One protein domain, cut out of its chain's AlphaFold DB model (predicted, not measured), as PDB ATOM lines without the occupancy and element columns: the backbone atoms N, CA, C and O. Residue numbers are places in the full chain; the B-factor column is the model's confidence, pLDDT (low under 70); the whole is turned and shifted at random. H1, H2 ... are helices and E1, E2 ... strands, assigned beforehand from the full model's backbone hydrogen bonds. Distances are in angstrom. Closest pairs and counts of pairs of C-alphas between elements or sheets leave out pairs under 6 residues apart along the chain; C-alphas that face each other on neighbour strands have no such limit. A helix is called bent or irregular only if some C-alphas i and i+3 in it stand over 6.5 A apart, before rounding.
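What this domain is: This is residues 32 to 99 of the 99 residues of an uncharacterized protein of Aphanomyces invadans (UniProt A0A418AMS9). The model is an open, flat frame with an empty middle: the long helix H1 makes one side, and the extended stretch of residues 56 to 75 runs from its far end round to a corner made by the short strands E1 and E2. There the chain turns between E1 and E2, and residues 90 to 99 run on as a tail that passes near the stretch around Asn 67. The printed part has 68 residues, with one named helix and two named strands in the order H1, E1, E2; E1 and E2 each pair with no named strand. The class is mixed, helices and strands, with 28 residues, under half of those printed, in named elements. The whole is extended, with a radius of gyration of the C-alphas of 18.1 A and spans of 50 by 40 by 19 A.

How they stand to each other: H1, residues 37 to 55, has each of its O i to N i+4 pairs within hydrogen-bond range, and it is not bent. E1, residues 76 to 80, follows after a long link of 20 residues, and H1 and E1 are apart. E2, residues 86 to 89, follows E1 after a tight link of 5 residues. E1 and E2 are near each other, with 5 pairs of C-alphas within 10 A and a closest distance between C-alphas of 8.3 A. H1 and E2 are apart.

Where its parts are: The printed part begins at Ala 32, with its C-alpha at (-23.005, 8.989, -25.104). H1 runs from Asp 37, C-alpha at (-21.595, 18.312, -31.637), to Ala 55, C-alpha at (-4.475, 36.593, -21.398), 27.1 A from first to last C-alpha. E1 runs from Lys 76 to Lys 80 and is 13.1 A long from first to last C-alpha. E2 runs from Ile 86 to Met 89, 9.1 A from first to last C-alpha, and ends with C-alpha 89 at (-22.623, 4.924, -20.406).

The domain as a whole: The two C-alphas farthest apart, those of Asp 56 and Lys 80, are 51.2 A apart. The C-alphas of Ala 32 and Val 99, the chain's last residue, are 29.3 A apart. The printed part has no cut. The long link, residues 56 to 75, has no named element, and its C-alphas lie 12 to 27 A from the mean of the C-alphas. Among the stretches that stand free are residues 61 to 66 and residues 79 to 84, of which 79 and 80 belong to E1. The mean pLDDT of the printed part is 82.7, and it is under 70 in residues 32 to 34, residues 90 to 95 and residue 99.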
ATOM      1  N   ALA A  32     -22.169   8.788 -23.921       65.19
ATOM      2  CA  ALA A  32     -23.005   8.989 -25.104       65.19
ATOM      3  C   ALA A  32     -23.473  10.450 -25.252       65.19
ATOM      4  O   ALA A  32     -23.568  10.957 -26.366       65.19
ATOM      5  N   ALA A  33     -23.697  11.151 -24.134       61.56
ATOM      6  CA  ALA A  33     -24.156  12.539 -24.128       61.56
ATOM      7  C   ALA A  33     -23.037  13.575 -24.362       61.56
ATOM      8  O   ALA A  33     -23.293  14.633 -24.931       61.56
ATOM      9  N   CYS A  34     -21.790  13.289 -23.969       63.94
ATOM     10  CA  CYS A  34     -20.708  14.290 -23.983       63.94
ATOM     11  C   CYS A  34     -20.072  14.522 -25.361       63.94
ATOM     12  O   CYS A  34     -19.338  15.500 -25.529       63.94
ATOM     13  N   ASN A  35     -20.314  13.623 -26.319       70.94
ATOM     14  CA  ASN A  35     -19.706  13.650 -27.652       70.94
ATOM     15  C   ASN A  35     -20.635  14.189 -28.748       70.94
ATOM     16  O   ASN A  35     -20.262  14.137 -29.920       70.94
ATOM     17  N   ASN A  36     -21.813  14.717 -28.394       78.81
ATOM     18  CA  ASN A  36     -22.660  15.406 -29.365       78.81
ATOM     19  C   ASN A  36     -22.006  16.729 -29.816       78.81
ATOM     20  O   ASN A  36     -21.241  17.354 -29.074       78.81
ATOM     21  N   ASP A  37     -22.277  17.149 -31.052       83.19
ATOM     22  CA  ASP A  37     -21.595  18.312 -31.637       83.19
ATOM     23  C   ASP A  37     -21.962  19.619 -30.930       83.19
ATOM     24  O   ASP A  37     -21.123  20.501 -30.767       83.19
ATOM     25  N   PHE A  38     -23.172  19.686 -30.378       84.44
ATOM     26  CA  PHE A  38     -23.621  20.791 -29.540       84.44
ATOM     27  C   PHE A  38     -22.761  20.979 -28.275       84.44
ATOM     28  O   PHE A  38     -22.351  22.092 -27.950       84.44
ATOM     29  N   SER A  39     -22.420  19.895 -27.574       83.75
ATOM     30  CA  SER A  39     -21.570  19.931 -26.374       83.75
ATOM     31  C   SER A  39     -20.124  20.254 -26.726       83.75
ATOM     32  O   SER A  39     -19.451  20.938 -25.959       83.75
ATOM     33  N   LYS A  40     -19.641  19.801 -27.892       86.88
ATOM     34  CA  LYS A  40     -18.314  20.189 -28.393       86.88
ATOM     35  C   LYS A  40     -18.251  21.685 -28.689       86.88
ATOM     36  O   LYS A  40     -17.290  22.328 -28.278       86.88
ATOM     37  N   ALA A  41     -19.280  22.239 -29.333       90.56
ATOM     38  CA  ALA A  41     -19.365  23.668 -29.621       90.56
ATOM     39  C   ALA A  41     -19.375  24.503 -28.331       90.56
ATOM     40  O   ALA A  41     -18.577  25.428 -28.195       90.56
ATOM     41  N   LYS A  42     -20.194  24.117 -27.340       90.69
ATOM     42  CA  LYS A  42     -20.203  24.758 -26.014       90.69
ATOM     43  C   LYS A  42     -18.846  24.693 -25.317       90.69
ATOM     44  O   LYS A  42     -18.400  25.691 -24.762       90.69
ATOM     45  N   ARG A  43     -18.174  23.537 -25.363       89.06
ATOM     46  CA  ARG A  43     -16.846  23.363 -24.756       89.06
ATOM     47  C   ARG A  43     -15.804  24.258 -25.420       89.06
ATOM     48  O   ARG A  43     -14.991  24.833 -24.712       89.06
ATOM     49  N   LYS A  44     -15.848  24.392 -26.750       93.38
ATOM     50  CA  LYS A  44     -14.953  25.291 -27.484       93.38
ATOM     51  C   LYS A  44     -15.158  26.744 -27.052       93.38
ATOM     52  O   LYS A  44     -14.210  27.362 -26.597       93.38
ATOM     53  N   ALA A  45     -16.398  27.233 -27.093       94.31
ATOM     54  CA  ALA A  45     -16.713  28.606 -26.696       94.31
ATOM     55  C   ALA A  45     -16.303  28.910 -25.243       94.31
ATOM     56  O   ALA A  45     -15.771  29.974 -24.950       94.31
ATOM     57  N   PHE A  46     -16.507  27.954 -24.332       91.88
ATOM     58  CA  PHE A  46     -16.073  28.086 -22.943       91.88
ATOM     59  C   PHE A  46     -14.547  28.197 -22.808       91.88
ATOM     60  O   PHE A  46     -14.061  29.061 -22.082       91.88
ATOM     61  N   VAL A  47     -13.796  27.350 -23.519       94.31
ATOM     62  CA  VAL A  47     -12.325  27.393 -23.516       94.31
ATOM     63  C   VAL A  47     -11.818  28.704 -24.110       94.31
ATOM     64  O   VAL A  47     -10.926  29.309 -23.525       94.31
ATOM     65  N   ASP A  48     -12.404  29.165 -25.215       95.62
ATOM     66  CA  ASP A  48     -12.019  30.426 -25.856       95.62
ATOM     67  C   ASP A  48     -12.178  31.610 -24.880       95.62
ATOM     68  O   ASP A  48     -11.256  32.411 -24.727       95.62
ATOM     69  N   ASN A  49     -13.286  31.665 -24.131       93.44
ATOM     70  CA  ASN A  49     -13.516  32.696 -23.111       93.44
ATOM     71  C   ASN A  49     -12.531  32.596 -21.932       93.44
ATOM     72  O   ASN A  49     -12.021  33.611 -21.463       93.44
ATOM     73  N   ILE A  50     -12.230  31.385 -21.447       94.44
ATOM     74  CA  ILE A  50     -11.236  31.201 -20.376       94.44
ATOM     75  C   ILE A  50      -9.854  31.671 -20.827       94.44
ATOM     76  O   ILE A  50      -9.162  32.349 -20.069       94.44
ATOM     77  N   LEU A  51      -9.447  31.330 -22.050       94.81
ATOM     78  CA  LEU A  51      -8.142  31.718 -22.581       94.81
ATOM     79  C   LEU A  51      -7.999  33.240 -22.686       94.81
ATOM     80  O   LEU A  51      -6.926  33.758 -22.381       94.81
ATOM     81  N   GLN A  52      -9.068  33.950 -23.050       94.88
ATOM     82  CA  GLN A  52      -9.090  35.416 -23.026       94.88
ATOM     83  C   GLN A  52      -8.883  35.956 -21.608       94.88
ATOM     84  O   GLN A  52      -7.976  36.748 -21.387       94.88
ATOM     85  N   HIS A  53      -9.630  35.450 -20.622       93.31
ATOM     86  CA  HIS A  53      -9.462  35.888 -19.236       93.31
ATOM     87  C   HIS A  53      -8.053  35.635 -18.685       93.31
ATOM     88  O   HIS A  53      -7.557  36.460 -17.917       93.31
ATOM     89  N   ILE A  54      -7.405  34.534 -19.086       93.56
ATOM     90  CA  ILE A  54      -6.003  34.251 -18.748       93.56
ATOM     91  C   ILE A  54      -5.068  35.278 -19.399       93.56
ATOM     92  O   ILE A  54      -4.156  35.768 -18.736       93.56
ATOM     93  N   ALA A  55      -5.285  35.611 -20.676       94.31
ATOM     94  CA  ALA A  55      -4.475  36.593 -21.398       94.31
ATOM     95  C   ALA A  55      -4.584  38.000 -20.789       94.31
ATOM     96  O   ALA A  55      -3.581  38.704 -20.691       94.31
ATOM     97  N   ASP A  56      -5.770  38.363 -20.304       94.62
ATOM     98  CA  ASP A  56      -6.035  39.628 -19.614       94.62
ATOM     99  C   ASP A  56      -5.454  39.674 -18.185       94.62
ATOM    100  O   ASP A  56      -5.553  40.692 -17.502       94.62
ATOM    101  N   GLY A  57      -4.848  38.578 -17.708       94.19
ATOM    102  CA  GLY A  57      -4.241  38.489 -16.380       94.19
ATOM    103  C   GLY A  57      -5.249  38.331 -15.238       94.19
ATOM    104  O   GLY A  57      -4.905  38.566 -14.079       94.19
ATOM    105  N   ASN A  58      -6.488  37.928 -15.537       93.69
ATOM    106  CA  ASN A  58      -7.505  37.714 -14.512       93.69
ATOM    107  C   ASN A  58      -7.185  36.474 -13.667       93.69
ATOM    108  O   ASN A  58      -6.769  35.431 -14.176       93.69
ATOM    109  N   TYR A  59      -7.448  36.562 -12.364       92.44
ATOM    110  CA  TYR A  59      -7.326  35.422 -11.464       92.44
ATOM    111  C   TYR A  59      -8.571  34.534 -11.556       92.44
ATOM    112  O   TYR A  59      -9.674  34.957 -11.209       92.44
ATOM    113  N   ILE A  60      -8.397  33.297 -12.025       91.94
ATOM    114  CA  ILE A  60      -9.496  32.348 -12.230       91.94
ATOM    115  C   ILE A  60      -9.529  31.353 -11.075       91.94
ATOM    116  O   ILE A  60      -8.552  30.646 -10.827       91.94
ATOM    117  N   VAL A  61     -10.678  31.257 -10.405       92.81
ATOM    118  CA  VAL A  61     -10.921  30.270  -9.350       92.81
ATOM    119  C   VAL A  61     -11.986  29.292  -9.815       92.81
ATOM    120  O   VAL A  61     -13.069  29.696 -10.233       92.81
ATOM    121  N   TYR A  62     -11.672  28.000  -9.737       91.06
ATOM    122  CA  TYR A  62     -12.594  26.929 -10.093       91.06
ATOM    123  C   TYR A  62     -13.246  26.365  -8.834       91.06
ATOM    124  O   TYR A  62     -12.553  25.950  -7.906       91.06
ATOM    125  N   PHE A  63     -14.574  26.313  -8.840       90.94
ATOM    126  CA  PHE A  63     -15.376  25.628  -7.836       90.94
ATOM    127  C   PHE A  63     -16.280  24.636  -8.552       90.94
ATOM    128  O   PHE A  63     -16.929  24.993  -9.535       90.94
ATOM    129  N   ASP A  64     -16.301  23.401  -8.073       87.25
ATOM    130  CA  ASP A  64     -17.179  22.361  -8.593       87.25
ATOM    131  C   ASP A  64     -17.622  21.445  -7.456       87.25
ATOM    132  O   ASP A  64     -16.883  21.213  -6.495       87.25
ATOM    133  N   GLU A  65     -18.835  20.924  -7.573       83.69
ATOM    134  CA  GLU A  65     -19.400  19.986  -6.615       83.69
ATOM    135  C   GLU A  65     -19.161  18.560  -7.113       83.69
ATOM    136  O   GLU A  65     -19.603  18.163  -8.192       83.69
ATOM    137  N   THR A  66     -18.470  17.747  -6.311       75.88
ATOM    138  CA  THR A  66     -18.291  16.328  -6.631       75.88
ATOM    139  C   THR A  66     -19.322  15.495  -5.882       75.88
ATOM    140  O   THR A  66     -19.249  15.343  -4.667       75.88
ATOM    141  N   ASN A  67     -20.265  14.914  -6.622       76.19
ATOM    142  CA  ASN A  67     -21.246  13.985  -6.064       76.19
ATOM    143  C   ASN A  67     -20.583  12.680  -5.590       76.19
ATOM    144  O   ASN A  67     -19.794  12.078  -6.325       76.19
ATOM    145  N   TYR A  68     -20.983  12.180  -4.417       74.88
ATOM    146  CA  TYR A  68     -20.632  10.837  -3.956       74.88
ATOM    147  C   TYR A  68     -21.650   9.814  -4.476       74.88
ATOM    148  O   TYR A  68     -22.847   9.888  -4.192       74.88
ATOM    149  N   ASN A  69     -21.171   8.843  -5.258       75.56
ATOM    150  CA  ASN A  69     -21.990   7.778  -5.834       75.56
ATOM    151  C   ASN A  69     -21.340   6.407  -5.575       75.56
ATOM    152  O   ASN A  69     -20.142   6.241  -5.790       75.56
ATOM    153  N   LEU A  70     -22.140   5.416  -5.162       79.00
ATOM    154  CA  LEU A  70     -21.718   4.022  -4.933       79.00
ATOM    155  C   LEU A  70     -21.570   3.189  -6.218       79.00
ATOM    156  O   LEU A  70     -21.337   1.979  -6.159       79.00
ATOM    157  N   TYR A  71     -21.726   3.804  -7.387       78.38
ATOM    158  CA  TYR A  71     -21.659   3.118  -8.667       78.38
ATOM    159  C   TYR A  71     -20.315   2.400  -8.865       78.38
ATOM    160  O   TYR A  71     -19.270   3.014  -9.089       78.38
ATOM    161  N   CYS A  72     -20.372   1.070  -8.861       77.50
ATOM    162  CA  CYS A  72     -19.266   0.195  -9.222       77.50
ATOM    163  C   CYS A  72     -19.443  -0.317 -10.652       77.50
ATOM    164  O   CYS A  72     -20.547  -0.665 -11.071       77.50
ATOM    165  N   LYS A  73     -18.340  -0.438 -11.396       78.00
ATOM    166  CA  LYS A  73     -18.356  -0.987 -12.759       78.00
ATOM    167  C   LYS A  73     -17.240  -1.993 -12.976       78.00
ATOM    168  O   LYS A  73     -16.166  -1.894 -12.381       78.00
ATOM    169  N   ARG A  74     -17.455  -2.935 -13.897       83.19
ATOM    170  CA  ARG A  74     -16.408  -3.883 -14.297       83.19
ATOM    171  C   ARG A  74     -15.388  -3.178 -15.191       83.19
ATOM    172  O   ARG A  74     -15.733  -2.588 -16.212       83.19
ATOM    173  N   SER A  75     -14.112  -3.264 -14.822       85.12
ATOM    174  CA  SER A  75     -13.001  -2.679 -15.587       85.12
ATOM    175  C   SER A  75     -12.674  -3.452 -16.866       85.12
ATOM    176  O   SER A  75     -12.065  -2.896 -17.781       85.12
ATOM    177  N   LYS A  76     -13.082  -4.724 -16.940       89.50
ATOM    178  CA  LYS A  76     -12.785  -5.638 -18.042       89.50
ATOM    179  C   LYS A  76     -14.061  -6.213 -18.649       89.50
ATOM    180  O   LYS A  76     -14.974  -6.602 -17.921       89.50
ATOM    181  N   GLY A  77     -14.082  -6.322 -19.974       88.62
ATOM    182  CA  GLY A  77     -15.161  -6.925 -20.754       88.62
ATOM    183  C   GLY A  77     -14.622  -7.796 -21.888       88.62
ATOM    184  O   GLY A  77     -13.461  -7.674 -22.281       88.62
ATOM    185  N   HIS A  78     -15.459  -8.688 -22.416       89.12
ATOM    186  CA  HIS A  78     -15.106  -9.508 -23.575       89.12
ATOM    187  C   HIS A  78     -15.400  -8.756 -24.874       89.12
ATOM    188  O   HIS A  78     -16.501  -8.248 -25.069       89.12
ATOM    189  N   ALA A  79     -14.435  -8.731 -25.790       91.12
ATOM    190  CA  ALA A  79     -14.617  -8.209 -27.142       91.12
ATOM    191  C   ALA A  79     -13.843  -9.056 -28.155       91.12
ATOM    192  O   ALA A  79     -12.798  -9.628 -27.828       91.12
ATOM    193  N   LYS A  80     -14.326  -9.111 -29.401       92.06
ATOM    194  CA  LYS A  80     -13.620  -9.810 -30.484       92.06
ATOM    195  C   LYS A  80     -12.217  -9.241 -30.676       92.06
ATOM    196  O   LYS A  80     -11.966  -8.049 -30.459       92.06
ATOM    197  N   ARG A  81     -11.267 -10.075 -31.094       90.25
ATOM    198  CA  ARG A  81      -9.928  -9.632 -31.504       90.25
ATOM    199  C   ARG A  81     -10.059  -8.528 -32.570       90.25
ATOM    200  O   ARG A  81     -10.923  -8.598 -33.434       90.25
ATOM    201  N   GLY A  82      -9.282  -7.454 -32.430       88.81
ATOM    202  CA  GLY A  82      -9.402  -6.247 -33.268       88.81
ATOM    203  C   GLY A  82     -10.477  -5.229 -32.847       88.81
ATOM    204  O   GLY A  82     -10.346  -4.058 -33.178       88.81
ATOM    205  N   GLN A  83     -11.487  -5.607 -32.054       88.69
ATOM    206  CA  GLN A  83     -12.515  -4.675 -31.561       88.69
ATOM    207  C   GLN A  83     -12.238  -4.199 -30.132       88.69
ATOM    208  O   GLN A  83     -11.645  -4.915 -29.325       88.69
ATOM    209  N   ARG A  84     -12.675  -2.989 -29.781       86.81
ATOM    210  CA  ARG A  84     -12.549  -2.475 -28.409       86.81
ATOM    211  C   ARG A  84     -13.761  -2.897 -27.585       86.81
ATOM    212  O   ARG A  84     -14.879  -2.885 -28.087       86.81
ATOM    213  N   ALA A  85     -13.539  -3.237 -26.318       87.19
ATOM    214  CA  ALA A  85     -14.629  -3.360 -25.360       87.19
ATOM    215  C   ALA A  85     -15.115  -1.943 -25.027       87.19
ATOM    216  O   ALA A  85     -14.384  -1.172 -24.400       87.19
ATOM    217  N   ILE A  86     -16.305  -1.587 -25.508       83.00
ATOM    218  CA  ILE A  86     -16.908  -0.269 -25.305       83.00
ATOM    219  C   ILE A  86     -18.157  -0.445 -24.455       83.00
ATOM    220  O   ILE A  86     -19.038  -1.237 -24.781       83.00
ATOM    221  N   GLU A  87     -18.228   0.328 -23.380       77.19
ATOM    222  CA  GLU A  87     -19.418   0.469 -22.553       77.19
ATOM    223  C   GLU A  87     -19.996   1.859 -22.810       77.19
ATOM    224  O   GLU A  87     -19.380   2.882 -22.485       77.19
ATOM    225  N   LYS A  88     -21.164   1.890 -23.460       73.62
ATOM    226  CA  LYS A  88     -21.920   3.124 -23.673       73.62
ATOM    227  C   LYS A  88     -22.606   3.476 -22.366       73.62
ATOM    228  O   LYS A  88     -23.545   2.797 -21.959       73.62
ATOM    229  N   MET A  89     -22.112   4.518 -21.710       70.31
ATOM    230  CA  MET A  89     -22.623   4.924 -20.406       70.31
ATOM    231  C   MET A  89     -23.741   5.964 -20.555       70.31
ATOM    232  O   MET A  89     -23.531   6.961 -21.259       70.31
ATOM    233  N   PRO A  90     -24.899   5.770 -19.891       66.69
ATOM    234  CA  PRO A  90     -25.908   6.812 -19.745       66.69
ATOM    235  C   PRO A  90     -25.419   7.927 -18.801       66.69
ATOM    236  O   PRO A  90     -24.464   7.752 -18.044       66.69
ATOM    237  N   THR A  91     -26.067   9.094 -18.866       60.03
ATOM    238  CA  THR A  91     -25.632  10.337 -18.197       60.03
ATOM    239  C   THR A  91     -25.701  10.279 -16.664       60.03
ATOM    240  O   THR A  91     -24.922  10.954 -15.999       60.03
ATOM    241  N   SER A  92     -26.584   9.455 -16.093       59.59
ATOM    242  CA  SER A  92     -26.759   9.283 -14.643       59.59
ATOM    243  C   SER A  92     -26.374   7.862 -14.222       59.59
ATOM    244  O   SER A  92     -26.732   6.896 -14.897       59.59
ATOM    245  N   LYS A  93     -25.605   7.744 -13.130       63.03
ATOM    246  CA  LYS A  93     -24.966   6.491 -12.677       63.03
ATOM    247  C   LYS A  93     -25.613   5.870 -11.434       63.03
ATOM    248  O   LYS A  93     -25.224   4.779 -11.038       63.03
ATOM    249  N   GLY A  94     -26.574   6.550 -10.815       65.25
ATOM    250  CA  GLY A  94     -27.229   6.112  -9.581       65.25
ATOM    251  C   GLY A  94     -27.638   7.296  -8.704       65.25
ATOM    252  O   GLY A  94     -27.236   8.422  -9.005       65.25
ATOM    253  N   PRO A  95     -28.440   7.060  -7.654       65.75
ATOM    254  CA  PRO A  95     -28.806   8.094  -6.694       65.75
ATOM    255  C   PRO A  95     -27.553   8.635  -5.995       65.75
ATOM    256  O   PRO A  95     -26.681   7.867  -5.584       65.75
ATOM    257  N   ASN A  96     -27.465   9.959  -5.887       70.19
ATOM    258  CA  ASN A  96     -26.404  10.607  -5.129       70.19
ATOM    259  C   ASN A  96     -26.632  10.355  -3.641       70.19
ATOM    260  O   ASN A  96     -27.767  10.415  -3.165       70.19
ATOM    261  N   ILE A  97     -25.552  10.084  -2.919       71.19
ATOM    262  CA  ILE A  97     -25.587   9.972  -1.466       71.19
ATOM    263  C   ILE A  97     -25.063  11.278  -0.896       71.19
ATOM    264  O   ILE A  97     -24.001  11.754  -1.293       71.19
ATOM    265  N   GLN A  98     -25.838  11.851   0.015       70.12
ATOM    266  CA  GLN A  98     -25.438  12.988   0.830       70.12
ATOM    267  C   GLN A  98     -24.959  12.436   2.174       70.12
ATOM    268  O   GLN A  98     -25.597  11.537   2.724       70.12
ATOM    269  N   VAL A  99     -23.813  12.924   2.647       61.28
ATOM    270  CA  VAL A  99     -23.276  12.638   3.986       61.28
ATOM    271  C   VAL A  99     -23.573  13.828   4.877       61.28
ATOM    272  O   VAL A  99     -23.380  14.962   4.384       61.28
TER     273      VAL A  99